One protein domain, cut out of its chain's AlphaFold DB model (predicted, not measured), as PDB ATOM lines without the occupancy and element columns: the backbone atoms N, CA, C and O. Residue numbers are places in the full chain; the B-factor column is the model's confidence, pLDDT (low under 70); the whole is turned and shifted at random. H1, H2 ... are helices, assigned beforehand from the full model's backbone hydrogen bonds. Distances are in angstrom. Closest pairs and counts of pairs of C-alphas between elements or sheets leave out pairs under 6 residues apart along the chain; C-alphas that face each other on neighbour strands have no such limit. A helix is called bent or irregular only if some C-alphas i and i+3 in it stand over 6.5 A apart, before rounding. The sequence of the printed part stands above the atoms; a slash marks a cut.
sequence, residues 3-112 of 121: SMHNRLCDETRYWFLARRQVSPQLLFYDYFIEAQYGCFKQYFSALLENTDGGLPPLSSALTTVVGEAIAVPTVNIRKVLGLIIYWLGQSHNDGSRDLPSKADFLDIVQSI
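Overview. This is residues 3 to 112 of the 121 residues of an uncharacterized protein of Enterobacter sp. BIGb0359 (UniProt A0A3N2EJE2). Six helices make one compact, rounded body round the long helix H5, with H2 and H4 packed on H5 and H1 lying across from it, beyond the space between H2 and H4. H3, short, closes one end, near where H1 begins and where H2 and H5 end; after H5 the chain folds back, and H6 packs on the outside of H5 and H2, on the side away from H1. The printed part has 110 residues, with six named helices in the order H1, H2, H3, H4, H5, H6 and no named strand: the class is all helix, and the helix packing is part aligned, part crossed. The whole is compact, with a radius of gyration of the C-alphas of 12.9 A, and the C-alphas span 33 by 32 by 23 A along their three main axes.

Along the chain. H5, the longest helix, holds residues 74 to 94 and measures 30.0 A from C-alpha 74 at (166.272, 250.211, 152.573) to C-alpha 94 at (188.159, 253.852, 172.708). H4, residues 55 to 69, is 21.4 A long, and H2, residues 24 to 37, is 19.9 A long. H1, residues 4 to 19, begins with C-alpha 4 at (181.766, 267.525, 153.359) and is 22.6 A long. H3 is short, residues 41 to 49. H6, residues 102 to 112, ends with C-alpha 112 at (170.128, 241.535, 159.022). No helix is bent or irregular.

Arrangement. H5 is the hub, touching four helices: H2, H3, H4 and H6. H4 touches H5 at a steep tilt of 47 degrees, opposite ways, and their closest C-alphas, those of Thr 63 and Arg 78, are 5.4 A apart. H2 touches H5 at a shallow tilt of 28 degrees, the same way; H5 touches H2 with its residues 80 to 88 alone, and the closest C-alphas are those of Phe 32 and Ile 84, 6.2 A apart. H2 and H4 are apart. Residues 88 to 92 of H5 touch H3, about perpendicular at 75 degrees, with the C-alphas of Leu 48 and Gly 89 closest at 6.6 A. H5 and H6 form a helical hairpin, at a shallow tilt of 33 degrees, only just short of steep; residues 76 to 80 of H5 touch H6, and the closest C-alphas are those of Asn 76 and Ile 112, 6.0 A apart. H6 also touches residues 25 to 29 of H2, at a steep tilt of 50 degrees, opposite ways, with the C-alphas of Gln 25 and Leu 106 closest at 5.7 A. H1 is apart from H5 and from H6. It touches H4 with 16 pairs of C-alphas within 8 A, the closest being those of Leu 17 and Ala 69, 5.0 A apart; the two run the same way at a shallow tilt of 34 degrees, only just short of steep. H1 only just touches H3, with 3 pairs of C-alphas within 8 A, made by residues 4 to 8 of H1; the closest are those of Leu 8 and Tyr 43, 6.4 A apart. H1 and H2 are close but not clearly touching, with the C-alphas of Arg 19 and Leu 27 closest at 7.2 A. H2 and H3 touch only at the corner by their link, where the C-alphas of Ala 35 and Lys 41 are 4.6 A apart. In H1, H2, H3, H4, H5 and H6 every O i to N i+4 pair is within hydrogen-bond range.

Size, cuts and confidence. The two C-alphas farthest apart are those of Gln 21 and Asp 52, at 36.6 A. The printed part has no cut and runs from residue 3 to residue 112. The links from H1 to H2, H2 to H3, H3 to H4 and H4 to H5 are tight; the link from H5 to H6, with 7 residues, is short, and no link is long. The mean pLDDT of the printed part is 86.9, and residues 51 to 56 and 95 to 97 are under 70.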
ATOM      1  N   SER A   3     179.327 270.940 150.912       76.00
ATOM      2  CA  SER A   3     179.466 270.425 152.279       76.00
ATOM      3  C   SER A   3     180.170 269.065 152.253       76.00
ATOM      4  O   SER A   3     179.907 268.255 151.364       76.00
ATOM      5  N   MET A   4     181.052 268.803 153.220       79.06
ATOM      6  CA  MET A   4     181.766 267.525 153.359       79.06
ATOM      7  C   MET A   4     180.804 266.327 153.402       79.06
ATOM      8  O   MET A   4     181.099 265.270 152.853       79.06
ATOM      9  N   HIS A   5     179.607 266.544 153.948       81.00
ATOM     10  CA  HIS A   5     178.498 265.598 153.925       81.00
ATOM     11  C   HIS A   5     178.062 265.202 152.502       81.00
ATOM     12  O   HIS A   5     177.886 264.020 152.217       81.00
ATOM     13  N   ASN A   6     177.932 266.172 151.591       83.88
ATOM     14  CA  ASN A   6     177.521 265.911 150.209       83.88
ATOM     15  C   ASN A   6     178.608 265.139 149.452       83.88
ATOM     16  O   ASN A   6     178.289 264.211 148.718       83.88
ATOM     17  N   ARG A   7     179.889 265.474 149.681       88.50
ATOM     18  CA  ARG A   7     181.013 264.737 149.076       88.50
ATOM     19  C   ARG A   7     181.047 263.284 149.526       88.50
ATOM     20  O   ARG A   7     181.180 262.408 148.681       88.50
ATOM     21  N   LEU A   8     180.872 263.034 150.826       90.06
ATOM     22  CA  LEU A   8     180.781 261.672 151.345       90.06
ATOM     23  C   LEU A   8     179.635 260.908 150.671       90.06
ATOM     24  O   LEU A   8     179.855 259.811 150.180       90.06
ATOM     25  N   CYS A   9     178.438 261.495 150.585       91.06
ATOM     26  CA  CYS A   9     177.296 260.835 149.948       91.06
ATOM     27  C   CYS A   9     177.556 260.485 148.472       91.06
ATOM     28  O   CYS A   9     177.229 259.378 148.041       91.06
ATOM     29  N   ASP A  10     178.161 261.399 147.709       91.88
ATOM     30  CA  ASP A  10     178.498 261.160 146.305       91.88
ATOM     31  C   ASP A  10     179.560 260.064 146.160       91.88
ATOM     32  O   ASP A  10     179.379 259.127 145.380       91.88
ATOM     33  N   GLU A  11     180.644 260.128 146.938       93.88
ATOM     34  CA  GLU A  11     181.697 259.110 146.902       93.88
ATOM     35  C   GLU A  11     181.187 257.737 147.350       93.88
ATOM     36  O   GLU A  11     181.487 256.739 146.693       93.88
ATOM     37  N   THR A  12     180.353 257.670 148.394       94.50
ATOM     38  CA  THR A  12     179.687 256.429 148.811       94.50
ATOM     39  C   THR A  12     178.840 255.874 147.670       94.50
ATOM     40  O   THR A  12     178.970 254.692 147.341       94.50
ATOM     41  N   ARG A  13     178.016 256.705 147.011       94.44
ATOM     42  CA  ARG A  13     177.191 256.265 145.874       94.44
ATOM     43  C   ARG A  13     178.058 255.656 144.771       94.44
ATOM     44  O   ARG A  13     177.792 254.536 144.335       94.44
ATOM     45  N   TYR A  14     179.105 256.361 144.339       94.94
ATOM     46  CA  TYR A  14     180.003 255.870 143.290       94.94
ATOM     47  C   TYR A  14     180.725 254.583 143.697       94.94
ATOM     48  O   TYR A  14     180.842 253.660 142.889       94.94
ATOM     49  N   TRP A  15     181.177 254.495 144.948       96.00
ATOM     50  CA  TRP A  15     181.904 253.334 145.451       96.00
ATOM     51  C   TRP A  15     181.032 252.073 145.473       96.00
ATOM     52  O   TRP A  15     181.494 251.019 145.024       96.00
ATOM     53  N   PHE A  16     179.773 252.192 145.916       95.19
ATOM     54  CA  PHE A  16     178.806 251.089 145.910       95.19
ATOM     55  C   PHE A  16     178.383 250.709 144.486       95.19
ATOM     56  O   PHE A  16     178.372 249.523 144.157       95.19
ATOM     57  N   LEU A  17     178.111 251.684 143.608       93.00
ATOM     58  CA  LEU A  17     177.767 251.417 142.203       93.00
ATOM     59  C   LEU A  17     178.869 250.635 141.478       93.00
ATOM     60  O   LEU A  17     178.575 249.684 140.751       93.00
ATOM     61  N   ALA A  18     180.133 251.001 141.708       94.06
ATOM     62  CA  ALA A  18     181.286 250.337 141.103       94.06
ATOM     63  C   ALA A  18     181.482 248.888 141.587       94.06
ATOM     64  O   ALA A  18     182.153 248.106 140.914       94.06
ATOM     65  N   ARG A  19     180.906 248.518 142.738       92.44
ATOM     66  CA  ARG A  19     181.100 247.215 143.398       92.44
ATOM     67  C   ARG A  19     179.803 246.434 143.608       92.44
ATOM     68  O   ARG A  19     179.803 245.426 144.306       92.44
ATOM     69  N   ARG A  20     178.711 246.828 142.948       86.62
ATOM     70  CA  ARG A  20     177.375 246.215 143.094       86.62
ATOM     71  C   ARG A  20     177.289 244.717 142.761       86.62
ATOM     72  O   ARG A  20     176.265 244.105 143.022       86.62
ATOM     73  N   GLN A  21     178.322 244.149 142.134       86.19
ATOM     74  CA  GLN A  21     178.412 242.715 141.830       86.19
ATOM     75  C   GLN A  21     178.953 241.878 143.002       86.19
ATOM     76  O   GLN A  21     178.874 240.654 142.958       86.19
ATOM     77  N   VAL A  22     179.513 242.515 144.033       88.44
ATOM     78  CA  VAL A  22     179.977 241.843 145.251       88.44
ATOM     79  C   VAL A  22     178.771 241.490 146.121       88.44
ATOM     80  O   VAL A  22     177.776 242.219 146.133       88.44
ATOM     81  N   SER A  23     178.846 240.381 146.864       89.31
ATOM     82  CA  SER A  23     177.779 240.031 147.802       89.31
ATOM     83  C   SER A  23     177.579 241.165 148.817       89.31
ATOM     84  O   SER A  23     178.564 241.745 149.287       89.31
ATOM     85  N   PRO A  24     176.335 241.502 149.196       88.25
ATOM     86  CA  PRO A  24     176.090 242.655 150.060       88.25
ATOM     87  C   PRO A  24     176.857 242.608 151.386       88.25
ATOM     88  O   PRO A  24     177.372 243.630 151.823       88.25
ATOM     89  N   GLN A  25     177.013 241.430 151.996       90.94
ATOM     90  CA  GLN A  25     177.759 241.268 153.251       90.94
ATOM     91  C   GLN A  25     179.230 241.681 153.102       90.94
ATOM     92  O   GLN A  25     179.736 242.466 153.903       90.94
ATOM     93  N   LEU A  26     179.900 241.191 152.051       92.44
ATOM     94  CA  LEU A  26     181.288 241.550 151.761       92.44
ATOM     95  C   LEU A  26     181.400 243.018 151.358       92.44
ATOM     96  O   LEU A  26     182.312 243.703 151.803       92.44
ATOM     97  N   LEU A  27     180.434 243.524 150.592       94.19
ATOM     98  CA  LEU A  27     180.405 244.918 150.168       94.19
ATOM     99  C   LEU A  27     180.323 245.882 151.361       94.19
ATOM    100  O   LEU A  27     181.063 246.863 151.414       94.19
ATOM    101  N   PHE A  28     179.455 245.596 152.335       95.12
ATOM    102  CA  PHE A  28     179.355 246.390 153.561       95.12
ATOM    103  C   PHE A  28     180.581 246.234 154.465       95.12
ATOM    104  O   PHE A  28     180.968 247.205 155.114       95.12
ATOM    105  N   TYR A  29     181.209 245.055 154.490       95.62
ATOM    106  CA  TYR A  29     182.455 244.851 155.228       95.62
ATOM    107  C   TYR A  29     183.598 245.677 154.635       95.62
ATOM    108  O   TYR A  29     184.261 246.422 155.353       95.62
ATOM    109  N   ASP A  30     183.789 245.614 153.321       95.25
ATOM    110  CA  ASP A  30     184.818 246.387 152.629       95.25
ATOM    111  C   ASP A  30     184.580 247.894 152.808       95.25
ATOM    112  O   ASP A  30     185.520 248.647 153.057       95.25
ATOM    113  N   TYR A  31     183.318 248.335 152.780       96.00
ATOM    114  CA  TYR A  31     182.971 249.725 153.074       96.00
ATOM    115  C   TYR A  31     183.332 250.132 154.510       96.00
ATOM    116  O   TYR A  31     183.857 251.223 154.725       96.00
ATOM    117  N   PHE A  32     183.092 249.259 155.495       94.94
ATOM    118  CA  PHE A  32     183.508 249.488 156.880       94.94
ATOM    119  C   PHE A  32     185.033 249.639 157.002       94.94
ATOM    120  O   PHE A  32     185.502 250.572 157.656       94.94
ATOM    121  N   ILE A  33     185.809 248.797 156.312       95.00
ATOM    122  CA  ILE A  33     187.276 248.896 156.282       95.00
ATOM    123  C   ILE A  33     187.741 250.206 155.631       95.00
ATOM    124  O   ILE A  33     188.615 250.889 156.174       95.00
ATOM    125  N   GLU A  34     187.139 250.610 154.512       94.81
ATOM    126  CA  GLU A  34     187.453 251.887 153.856       94.81
ATOM    127  C   GLU A  34     187.088 253.099 154.728       94.81
ATOM    128  O   GLU A  34     187.818 254.093 154.756       94.81
ATOM    129  N   ALA A  35     185.991 253.017 155.481       92.38
ATOM    130  CA  ALA A  35     185.580 254.039 156.441       92.38
ATOM    131  C   ALA A  35     186.504 254.129 157.659       92.38
ATOM    132  O   ALA A  35     186.631 255.200 158.248       92.38
ATOM    133  N   GLN A  36     187.172 253.037 158.023       90.38
ATOM    134  CA  GLN A  36     188.081 253.009 159.162       90.38
ATOM    135  C   GLN A  36     189.519 253.401 158.790       90.38
ATOM    136  O   GLN A  36     190.184 254.139 159.527       90.38
ATOM    137  N   TYR A  37     190.013 252.907 157.656       90.06
ATOM    138  CA  TYR A  37     191.432 252.983 157.286       90.06
ATOM    139  C   TYR A  37     191.691 253.530 155.885       90.06
ATOM    140  O   TYR A  37     192.821 253.926 155.599       90.06
ATOM    141  N   GLY A  38     190.680 253.536 155.022       90.88
ATOM    142  CA  GLY A  38     190.831 253.819 153.602       90.88
ATOM    143  C   GLY A  38     190.350 255.207 153.193       90.88
ATOM    144  O   GLY A  38     190.506 256.189 153.928       90.88
ATOM    145  N   CYS A  39     189.781 255.297 151.991       90.38
ATOM    146  CA  CYS A  39     189.447 256.579 151.363       90.38
ATOM    147  C   CYS A  39     188.354 257.357 152.108       90.38
ATOM    148  O   CYS A  39     188.323 258.589 152.050       90.38
ATOM    149  N   PHE A  40     187.497 256.658 152.855       91.44
ATOM    150  CA  PHE A  40     186.402 257.278 153.592       91.44
ATOM    151  C   PHE A  40     186.789 257.748 154.996       91.44
ATOM    152  O   PHE A  40     186.051 258.541 155.588       91.44
ATOM    153  N   LYS A  41     187.951 257.329 155.517       90.56
ATOM    154  CA  LYS A  41     188.392 257.632 156.886       90.56
ATOM    155  C   LYS A  41     188.304 259.113 157.231       90.56
ATOM    156  O   LYS A  41     187.714 259.470 158.242       90.56
ATOM    157  N   GLN A  42     188.844 259.982 156.378       89.06
ATOM    158  CA  GLN A  42     188.852 261.428 156.627       89.06
ATOM    159  C   GLN A  42     187.441 262.012 156.790       89.06
ATOM    160  O   GLN A  42     187.234 262.900 157.614       89.06
ATOM    161  N   TYR A  43     186.463 261.491 156.043       88.00
ATOM    162  CA  TYR A  43     185.082 261.946 156.125       88.00
ATOM    163  C   TYR A  43     184.441 261.490 157.431       88.00
ATOM    164  O   TYR A  43     183.821 262.298 158.116       88.00
ATOM    165  N   PHE A  44     184.617 260.219 157.795       87.12
ATOM    166  CA  PHE A  44     184.046 259.677 159.024       87.12
ATOM    167  C   PHE A  44     184.714 260.239 160.280       87.12
ATOM    168  O   PHE A  44     183.992 260.635 161.185       87.12
ATOM    169  N   SER A  45     186.045 260.358 160.326       85.19
ATOM    170  CA  SER A  45     186.754 260.988 161.449       85.19
ATOM    171  C   SER A  45     186.280 262.421 161.662       85.19
ATOM    172  O   SER A  45     185.838 262.761 162.752       85.19
ATOM    173  N   ALA A  46     186.251 263.234 160.604       84.06
ATOM    174  CA  ALA A  46     185.826 264.618 160.741       84.06
ATOM    175  C   ALA A  46     184.333 264.745 161.090       84.06
ATOM    176  O   ALA A  46     183.942 265.677 161.787       84.06
ATOM    177  N   LEU A  47     183.477 263.820 160.645       81.19
ATOM    178  CA  LEU A  47     182.082 263.788 161.088       81.19
ATOM    179  C   LEU A  47     181.971 263.411 162.569       81.19
ATOM    180  O   LEU A  47     181.242 264.086 163.283       81.19
ATOM    181  N   LEU A  48     182.712 262.401 163.031       81.25
ATOM    182  CA  LEU A  48     182.698 261.940 164.423       81.25
ATOM    183  C   LEU A  48     183.255 262.992 165.396       81.25
ATOM    184  O   LEU A  48     182.660 263.201 166.449       81.25
ATOM    185  N   GLU A  49     184.319 263.705 165.020       81.31
ATOM    186  CA  GLU A  49     184.912 264.800 165.809       81.31
ATOM    187  C   GLU A  49     183.962 265.992 165.995       81.31
ATOM    188  O   GLU A  49     184.027 266.688 167.004       81.31
ATOM    189  N   ASN A  50     183.081 266.246 165.021       73.19
ATOM    190  CA  ASN A  50     182.191 267.410 165.018       73.19
ATOM    191  C   ASN A  50     180.768 267.093 165.508       73.19
ATOM    192  O   ASN A  50     179.899 267.969 165.482       73.19
ATOM    193  N   THR A  51     180.490 265.857 165.931       59.03
ATOM    194  CA  THR A  51     179.147 265.452 166.362       59.03
ATOM    195  C   THR A  51     179.027 265.284 167.872       59.03
ATOM    196  O   THR A  51     179.183 264.183 168.381       59.03
ATOM    197  N   ASP A  52     178.538 266.327 168.546       53.03
ATOM    198  CA  ASP A  52     177.869 266.217 169.858       53.03
ATOM    199  C   ASP A  52     176.431 265.636 169.750       53.03
ATOM    200  O   ASP A  52     175.704 265.554 170.737       53.03
ATOM    201  N   GLY A  53     175.967 265.217 168.557       45.97
ATOM    202  CA  GLY A  53     174.611 264.652 168.397       45.97
ATOM    203  C   GLY A  53     174.109 264.334 166.977       45.97
ATOM    204  O   GLY A  53     172.909 264.158 166.781       45.97
ATOM    205  N   GLY A  54     174.977 264.271 165.959       51.91
ATOM    206  CA  GLY A  54     174.575 264.282 164.539       51.91
ATOM    207  C   GLY A  54     174.717 262.976 163.743       51.91
ATOM    208  O   GLY A  54     174.729 263.022 162.514       51.91
ATOM    209  N   LEU A  55     174.815 261.813 164.387       64.69
ATOM    210  CA  LEU A  55     174.884 260.512 163.693       64.69
ATOM    211  C   LEU A  55     173.579 260.094 162.960       64.69
ATOM    212  O   LEU A  55     173.674 259.492 161.883       64.69
ATOM    213  N   PRO A  56     172.358 260.418 163.447       61.91
ATOM    214  CA  PRO A  56     171.113 259.983 162.796       61.91
ATOM    215  C   PRO A  56     170.848 260.581 161.392       61.91
ATOM    216  O   PRO A  56     170.425 259.833 160.500       61.91
ATOM    217  N   PRO A  57     171.115 261.882 161.132       71.56
ATOM    218  CA  PRO A  57     170.996 262.453 159.786       71.56
ATOM    219  C   PRO A  57     171.951 261.815 158.770       71.56
ATOM    220  O   PRO A  57     171.563 261.579 157.626       71.56
ATOM    221  N   LEU A  58     173.176 261.476 159.193       77.81
ATOM    222  CA  LEU A  58     174.176 260.841 158.332       77.81
ATOM    223  C   LEU A  58     173.738 259.444 157.887       77.81
ATOM    224  O   LEU A  58     173.771 259.141 156.695       77.81
ATOM    225  N   SER A  59     173.275 258.617 158.828       81.12
ATOM    226  CA  SER A  59     172.758 257.278 158.521       81.12
ATOM    227  C   SER A  59     171.622 257.332 157.493       81.12
ATOM    228  O   SER A  59     171.603 256.544 156.547       81.12
ATOM    229  N   SER A  60     170.710 258.301 157.622       84.62
ATOM    230  CA  SER A  60     169.581 258.457 156.696       84.62
ATOM    231  C   SER A  60     170.025 258.840 155.283       84.62
ATOM    232  O   SER A  60     169.567 258.223 154.322       84.62
ATOM    233  N   ALA A  61     170.943 259.802 155.148       86.69
ATOM    234  CA  ALA A  61     171.472 260.213 153.846       86.69
ATOM    235  C   ALA A  61     172.238 259.073 153.155       86.69
ATOM    236  O   ALA A  61     171.977 258.765 151.990       86.69
ATOM    237  N   LEU A  62     173.114 258.389 153.901       91.12
ATOM    238  CA  LEU A  62     173.865 257.238 153.398       91.12
ATOM    239  C   LEU A  62     172.936 256.084 152.995       91.12
ATOM    240  O   LEU A  62     173.151 255.444 151.971       91.12
ATOM    241  N   THR A  63     171.865 255.854 153.755       92.94
ATOM    242  CA  THR A  63     170.866 254.827 153.432       92.94
ATOM    243  C   THR A  63     170.224 255.079 152.071       92.94
ATOM    244  O   THR A  63     170.084 254.140 151.288       92.94
ATOM    245  N   THR A  64     169.844 256.326 151.777       91.75
ATOM    246  CA  THR A  64     169.243 256.682 150.485       91.75
ATOM    247  C   THR A  64     170.217 256.432 149.340       91.75
ATOM    248  O   THR A  64     169.878 255.714 148.403       91.75
ATOM    249  N   VAL A  65     171.445 256.953 149.428       92.81
ATOM    250  CA  VAL A  65     172.408 256.824 148.319       92.81
ATOM    251  C   VAL A  65     172.875 255.386 148.100       92.81
ATOM    252  O   VAL A  65     173.088 254.983 146.960       92.81
ATOM    253  N   VAL A  66     172.994 254.588 149.166       93.06
ATOM    254  CA  VAL A  66     173.314 253.159 149.048       93.06
ATOM    255  C   VAL A  66     172.121 252.393 148.472       93.06
ATOM    256  O   VAL A  66     172.314 251.560 147.594       93.06
ATOM    257  N   GLY A  67     170.889 252.707 148.884       90.88
ATOM    258  CA  GLY A  67     169.676 252.076 148.344       90.88
ATOM    259  C   GLY A  67     169.442 252.335 146.855       90.88
ATOM    260  O   GLY A  67     168.860 251.499 146.176       90.88
ATOM    261  N   GLU A  68     169.937 253.453 146.326       89.56
ATOM    262  CA  GLU A  68     169.956 253.718 144.881       89.56
ATOM    263  C   GLU A  68     171.042 252.917 144.140       89.56
ATOM    264  O   GLU A  68     170.947 252.713 142.929       89.56
ATOM    265  N   ALA A  69     172.089 252.480 144.847       89.88
ATOM    266  CA  ALA A  69     173.249 251.817 144.261       89.88
ATOM    267  C   ALA A  69     173.144 250.284 144.245       89.88
ATOM    268  O   ALA A  69     173.719 249.645 143.358       89.88
ATOM    269  N   ILE A  70     172.436 249.691 145.214       88.06
ATOM    270  CA  ILE A  70     172.319 248.235 145.382       88.06
ATOM    271  C   ILE A  70     170.870 247.797 145.626       88.06
ATOM    272  O   ILE A  70     170.096 248.485 146.284       88.06
ATOM    273  N   ALA A  71     170.519 246.603 145.146       86.56
ATOM    274  CA  ALA A  71     169.191 246.010 145.308       86.56
ATOM    275  C   ALA A  71     169.026 245.348 146.691       86.56
ATOM    276  O   ALA A  71     168.883 244.133 146.805       86.56
ATOM    277  N   VAL A  72     169.089 246.148 147.756       87.56
ATOM    278  CA  VAL A  72     168.877 245.703 149.142       87.56
ATOM    279  C   VAL A  72     167.727 246.509 149.750       87.56
ATOM    280  O   VAL A  72     167.685 247.727 149.562       87.56
ATOM    281  N   PRO A  73     166.807 245.892 150.519       90.25
ATOM    282  CA  PRO A  73     165.760 246.635 151.210       90.25
ATOM    283  C   PRO A  73     166.331 247.776 152.063       90.25
ATOM    284  O   PRO A  73     167.203 247.564 152.908       90.25
ATOM    285  N   THR A  74     165.796 248.988 151.897       90.69
ATOM    286  CA  THR A  74     166.272 250.211 152.573       90.69
ATOM    287  C   THR A  74     166.340 250.064 154.096       90.69
ATOM    288  O   THR A  74     167.224 250.622 154.745       90.69
ATOM    289  N   VAL A  75     165.425 249.286 154.683       90.38
ATOM    290  CA  VAL A  75     165.413 248.995 156.123       90.38
ATOM    291  C   VAL A  75     166.646 248.202 156.572       90.38
ATOM    292  O   VAL A  75     167.188 248.489 157.638       90.38
ATOM    293  N   ASN A  76     167.130 247.265 155.755       92.25
ATOM    294  CA  ASN A  76     168.316 246.463 156.055       92.25
ATOM    295  C   ASN A  76     169.582 247.301 155.871       92.25
ATOM    296  O   ASN A  76     170.439 247.307 156.752       92.25
ATOM    297  N   ILE A  77     169.641 248.108 154.806       93.25
ATOM    298  CA  ILE A  77     170.722 249.083 154.589       93.25
ATOM    299  C   ILE A  77     170.864 250.004 155.807       93.25
ATOM    300  O   ILE A  77     171.961 250.159 156.341       93.25
ATOM    301  N   ARG A  78     169.753 250.575 156.289       92.31
ATOM    302  CA  ARG A  78     169.758 251.473 157.451       92.31
ATOM    303  C   ARG A  78     170.310 250.799 158.704       92.31
ATOM    304  O   ARG A  78     171.100 251.410 159.418       92.31
ATOM    305  N   LYS A  79     169.902 249.553 158.973       92.31
ATOM    306  CA  LYS A  79     170.394 248.771 160.118       92.31
ATOM    307  C   LYS A  79     171.906 248.555 160.031       92.31
ATOM    308  O   LYS A  79     172.610 248.847 160.995       92.31
ATOM    309  N   VAL A  80     172.405 248.111 158.875       94.25
ATOM    310  CA  VAL A  80     173.840 247.851 158.676       94.25
ATOM    311  C   VAL A  80     174.658 249.137 158.777       94.25
ATOM    312  O   VAL A  80     175.654 249.172 159.493       94.25
ATOM    313  N   LEU A  81     174.221 250.224 158.137       93.06
ATOM    314  CA  LEU A  81     174.905 251.517 158.242       93.06
ATOM    315  C   LEU A  81     174.883 252.072 159.669       93.06
ATOM    316  O   LEU A  81     175.862 252.676 160.096       93.06
ATOM    317  N   GLY A  82     173.800 251.855 160.419       90.31
ATOM    318  CA  GLY A  82     173.734 252.199 161.839       90.31
ATOM    319  C   GLY A  82     174.812 251.487 162.660       90.31
ATOM    320  O   GLY A  82     175.503 252.139 163.442       90.31
ATOM    321  N   LEU A  83     175.005 250.184 162.434       91.81
ATOM    322  CA  LEU A  83     176.062 249.406 163.090       91.81
ATOM    323  C   LEU A  83     177.463 249.862 162.680       91.81
ATOM    324  O   LEU A  83     178.312 250.050 163.544       91.81
ATOM    325  N   ILE A  84     177.691 250.106 161.388       92.62
ATOM    326  CA  ILE A  84     178.970 250.626 160.884       92.62
ATOM    327  C   ILE A  84     179.309 251.955 161.561       92.62
ATOM    328  O   ILE A  84     180.409 252.112 162.080       92.62
ATOM    329  N   ILE A  85     178.366 252.899 161.607       89.62
ATOM    330  CA  ILE A  85     178.578 254.205 162.245       89.62
ATOM    331  C   ILE A  85     178.854 254.042 163.745       89.62
ATOM    332  O   ILE A  85     179.759 254.690 164.269       89.62
ATOM    333  N   TYR A  86     178.116 253.159 164.425       88.06
ATOM    334  CA  TYR A  86     178.360 252.829 165.829       88.06
ATOM    335  C   TYR A  86     179.783 252.289 166.049       88.06
ATOM    336  O   TYR A  86     180.518 252.822 166.880       88.06
ATOM    337  N   TRP A  87     180.209 251.291 165.271       90.12
ATOM    338  CA  TRP A  87     181.545 250.701 165.382       90.12
ATOM    339  C   TRP A  87     182.657 251.696 165.048       90.12
ATOM    340  O   TRP A  87     183.671 251.734 165.744       90.12
ATOM    341  N   LEU A  88     182.470 252.550 164.040       88.56
ATOM    342  CA  LEU A  88     183.417 253.623 163.729       88.56
ATOM    343  C   LEU A  88     183.534 254.623 164.886       88.56
ATOM    344  O   LEU A  88     184.647 255.018 165.229       88.56
ATOM    345  N   GLY A  89     182.417 254.972 165.532       86.12
ATOM    346  CA  GLY A  89     182.411 255.801 166.740       86.12
ATOM    347  C   GLY A  89     183.191 255.167 167.895       86.12
ATOM    348  O   GLY A  89     184.037 255.826 168.498       86.12
ATOM    349  N   GLN A  90     182.993 253.870 168.148       83.75
ATOM    350  CA  GLN A  90     183.757 253.144 169.169       83.75
ATOM    351  C   GLN A  90     185.251 253.063 168.830       83.75
ATOM    352  O   GLN A  90     186.104 253.272 169.693       83.75
ATOM    353  N   SER A  91     185.593 252.819 167.561       84.62
ATOM    354  CA  SER A  91     186.988 252.836 167.109       84.62
ATOM    355  C   SER A  91     187.645 254.198 167.323       84.62
ATOM    356  O   SER A  91     188.842 254.241 167.597       84.62
ATOM    357  N   HIS A  92     186.889 255.282 167.142       82.56
ATOM    358  CA  HIS A  92     187.372 256.651 167.276       82.56
ATOM    359  C   HIS A  92     187.629 257.035 168.739       82.56
ATOM    360  O   HIS A  92     188.648 257.655 169.029       82.56
ATOM    361  N   ASN A  93     186.738 256.642 169.655       77.44
ATOM    362  CA  ASN A  93     186.802 257.062 171.058       77.44
ATOM    363  C   ASN A  93     187.683 256.152 171.930       77.44
ATOM    364  O   ASN A  93     188.492 256.655 172.706       77.44
ATOM    365  N   ASP A  94     187.578 254.829 171.767       73.94
ATOM    366  CA  ASP A  94     188.159 253.852 172.708       73.94
ATOM    367  C   ASP A  94     189.277 252.995 172.092       73.94
ATOM    368  O   ASP A  94     189.723 252.001 172.673       73.94
ATOM    369  N   GLY A  95     189.755 253.361 170.898       66.69
ATOM    370  CA  GLY A  95     190.918 252.719 170.286       66.69
ATOM    371  C   GLY A  95     190.687 251.257 169.897       66.69
ATOM    372  O   GLY A  95     191.599 250.443 170.020       66.69
ATOM    373  N   SER A  96     189.493 250.933 169.382       67.50
ATOM    374  CA  SER A  96     189.107 249.655 168.741       67.50
ATOM    375  C   SER A  96     188.841 248.425 169.631       67.50
ATOM    376  O   SER A  96     188.775 247.314 169.111       67.50
ATOM    377  N   ARG A  97     188.612 248.590 170.944       65.25
ATOM    378  CA  ARG A  97     188.361 247.456 171.864       65.25
ATOM    379  C   ARG A  97     187.147 246.574 171.527       65.25
ATOM    380  O   ARG A  97     187.218 245.380 171.788       65.25
ATOM    381  N   ASP A  98     186.105 247.133 170.907       76.06
ATOM    382  CA  ASP A  98     184.813 246.453 170.689       76.06
ATOM    383  C   ASP A  98     184.412 246.340 169.208       76.06
ATOM    384  O   ASP A  98     183.228 246.361 168.855       76.06
ATOM    385  N   LEU A  99     185.391 246.257 168.305       87.44
ATOM    386  CA  LEU A  99     185.098 246.029 166.890       87.44
ATOM    387  C   LEU A  99     184.811 244.552 166.616       87.44
ATOM    388  O   LEU A  99     185.522 243.689 167.135       87.44
ATOM    389  N   PRO A 100     183.811 244.242 165.772       92.00
ATOM    390  CA  PRO A 100     183.542 242.866 165.397       92.00
ATOM    391  C   PRO A 100     184.726 242.297 164.613       92.00
ATOM    392  O   PRO A 100     185.355 242.994 163.806       92.00
ATOM    393  N   SER A 101     185.001 241.004 164.791       93.12
ATOM    394  CA  SER A 101     185.866 240.304 163.846       93.12
ATOM    395  C   SER A 101     185.211 240.283 162.459       93.12
ATOM    396  O   SER A 101     184.006 240.496 162.314       93.12
ATOM    397  N   LYS A 102     185.983 239.985 161.407       93.81
ATOM    398  CA  LYS A 102     185.410 239.820 160.060       93.81
ATOM    399  C   LYS A 102     184.292 238.771 160.040       93.81
ATOM    400  O   LYS A 102     183.291 238.980 159.369       93.81
ATOM    401  N   ALA A 103     184.471 237.660 160.753       94.00
ATOM    402  CA  ALA A 103     183.474 236.596 160.808       94.00
ATOM    403  C   ALA A 103     182.180 237.087 161.471       94.00
ATOM    404  O   ALA A 103     181.115 236.947 160.878       94.00
ATOM    405  N   ASP A 104     182.292 237.750 162.627       94.00
ATOM    406  CA  ASP A 104     181.131 238.284 163.351       94.00
ATOM    407  C   ASP A 104     180.410 239.361 162.539       94.00
ATOM    408  O   ASP A 104     179.185 239.391 162.482       94.00
ATOM    409  N   PHE A 105     181.160 240.236 161.861       95.44
ATOM    410  CA  PHE A 105     180.579 241.253 160.990       95.44
ATOM    411  C   PHE A 105     179.721 240.610 159.898       95.44
ATOM    412  O   PHE A 105     178.582 241.023 159.679       95.44
ATOM    413  N   LEU A 106     180.273 239.615 159.196       94.44
ATOM    414  CA  LEU A 106     179.575 238.959 158.094       94.44
ATOM    415  C   LEU A 106     178.334 238.211 158.584       94.44
ATOM    416  O   LEU A 106     177.298 238.320 157.934       94.44
ATOM    417  N   ASP A 107     178.414 237.541 159.736       93.44
ATOM    418  CA  ASP A 107     177.282 236.848 160.362       93.44
ATOM    419  C   ASP A 107     176.160 237.821 160.765       93.44
ATOM    420  O   ASP A 107     175.000 237.649 160.380       93.44
ATOM    421  N   ILE A 108     176.506 238.925 161.438       93.69
ATOM    422  CA  ILE A 108     175.547 239.971 161.824       93.69
ATOM    423  C   ILE A 108     174.874 240.569 160.586       93.69
ATOM    424  O   ILE A 108     173.649 240.722 160.550       93.69
ATOM    425  N   VAL A 109     175.654 240.917 159.557       93.69
ATOM    426  CA  VAL A 109     175.094 241.487 158.329       93.69
ATOM    427  C   VAL A 109     174.236 240.461 157.598       93.69
ATOM    428  O   VAL A 109     173.155 240.820 157.140       93.69
ATOM    429  N   GLN A 110     174.647 239.196 157.525       91.31
ATOM    430  CA  GLN A 110     173.839 238.133 156.931       91.31
ATOM    431  C   GLN A 110     172.493 237.983 157.650       91.31
ATOM    432  O   GLN A 110     171.454 237.986 156.992       91.31
ATOM    433  N   SER A 111     172.497 237.973 158.982       91.00
ATOM    434  CA  SER A 111     171.282 237.931 159.805       91.00
ATOM    435  C   SER A 111     170.353 239.130 159.557       91.00
ATOM    436  O   SER A 111     169.133 238.981 159.485       91.00
ATOM    437  N   ILE A 112     170.911 240.330 159.348       91.56
ATOM    438  CA  ILE A 112     170.128 241.535 159.022       91.56
ATOM    439  C   ILE A 112     169.538 241.474 157.615       91.56
ATOM    440  O   ILE A 112     168.412 241.930 157.405       91.56
TER     441      ILE A 112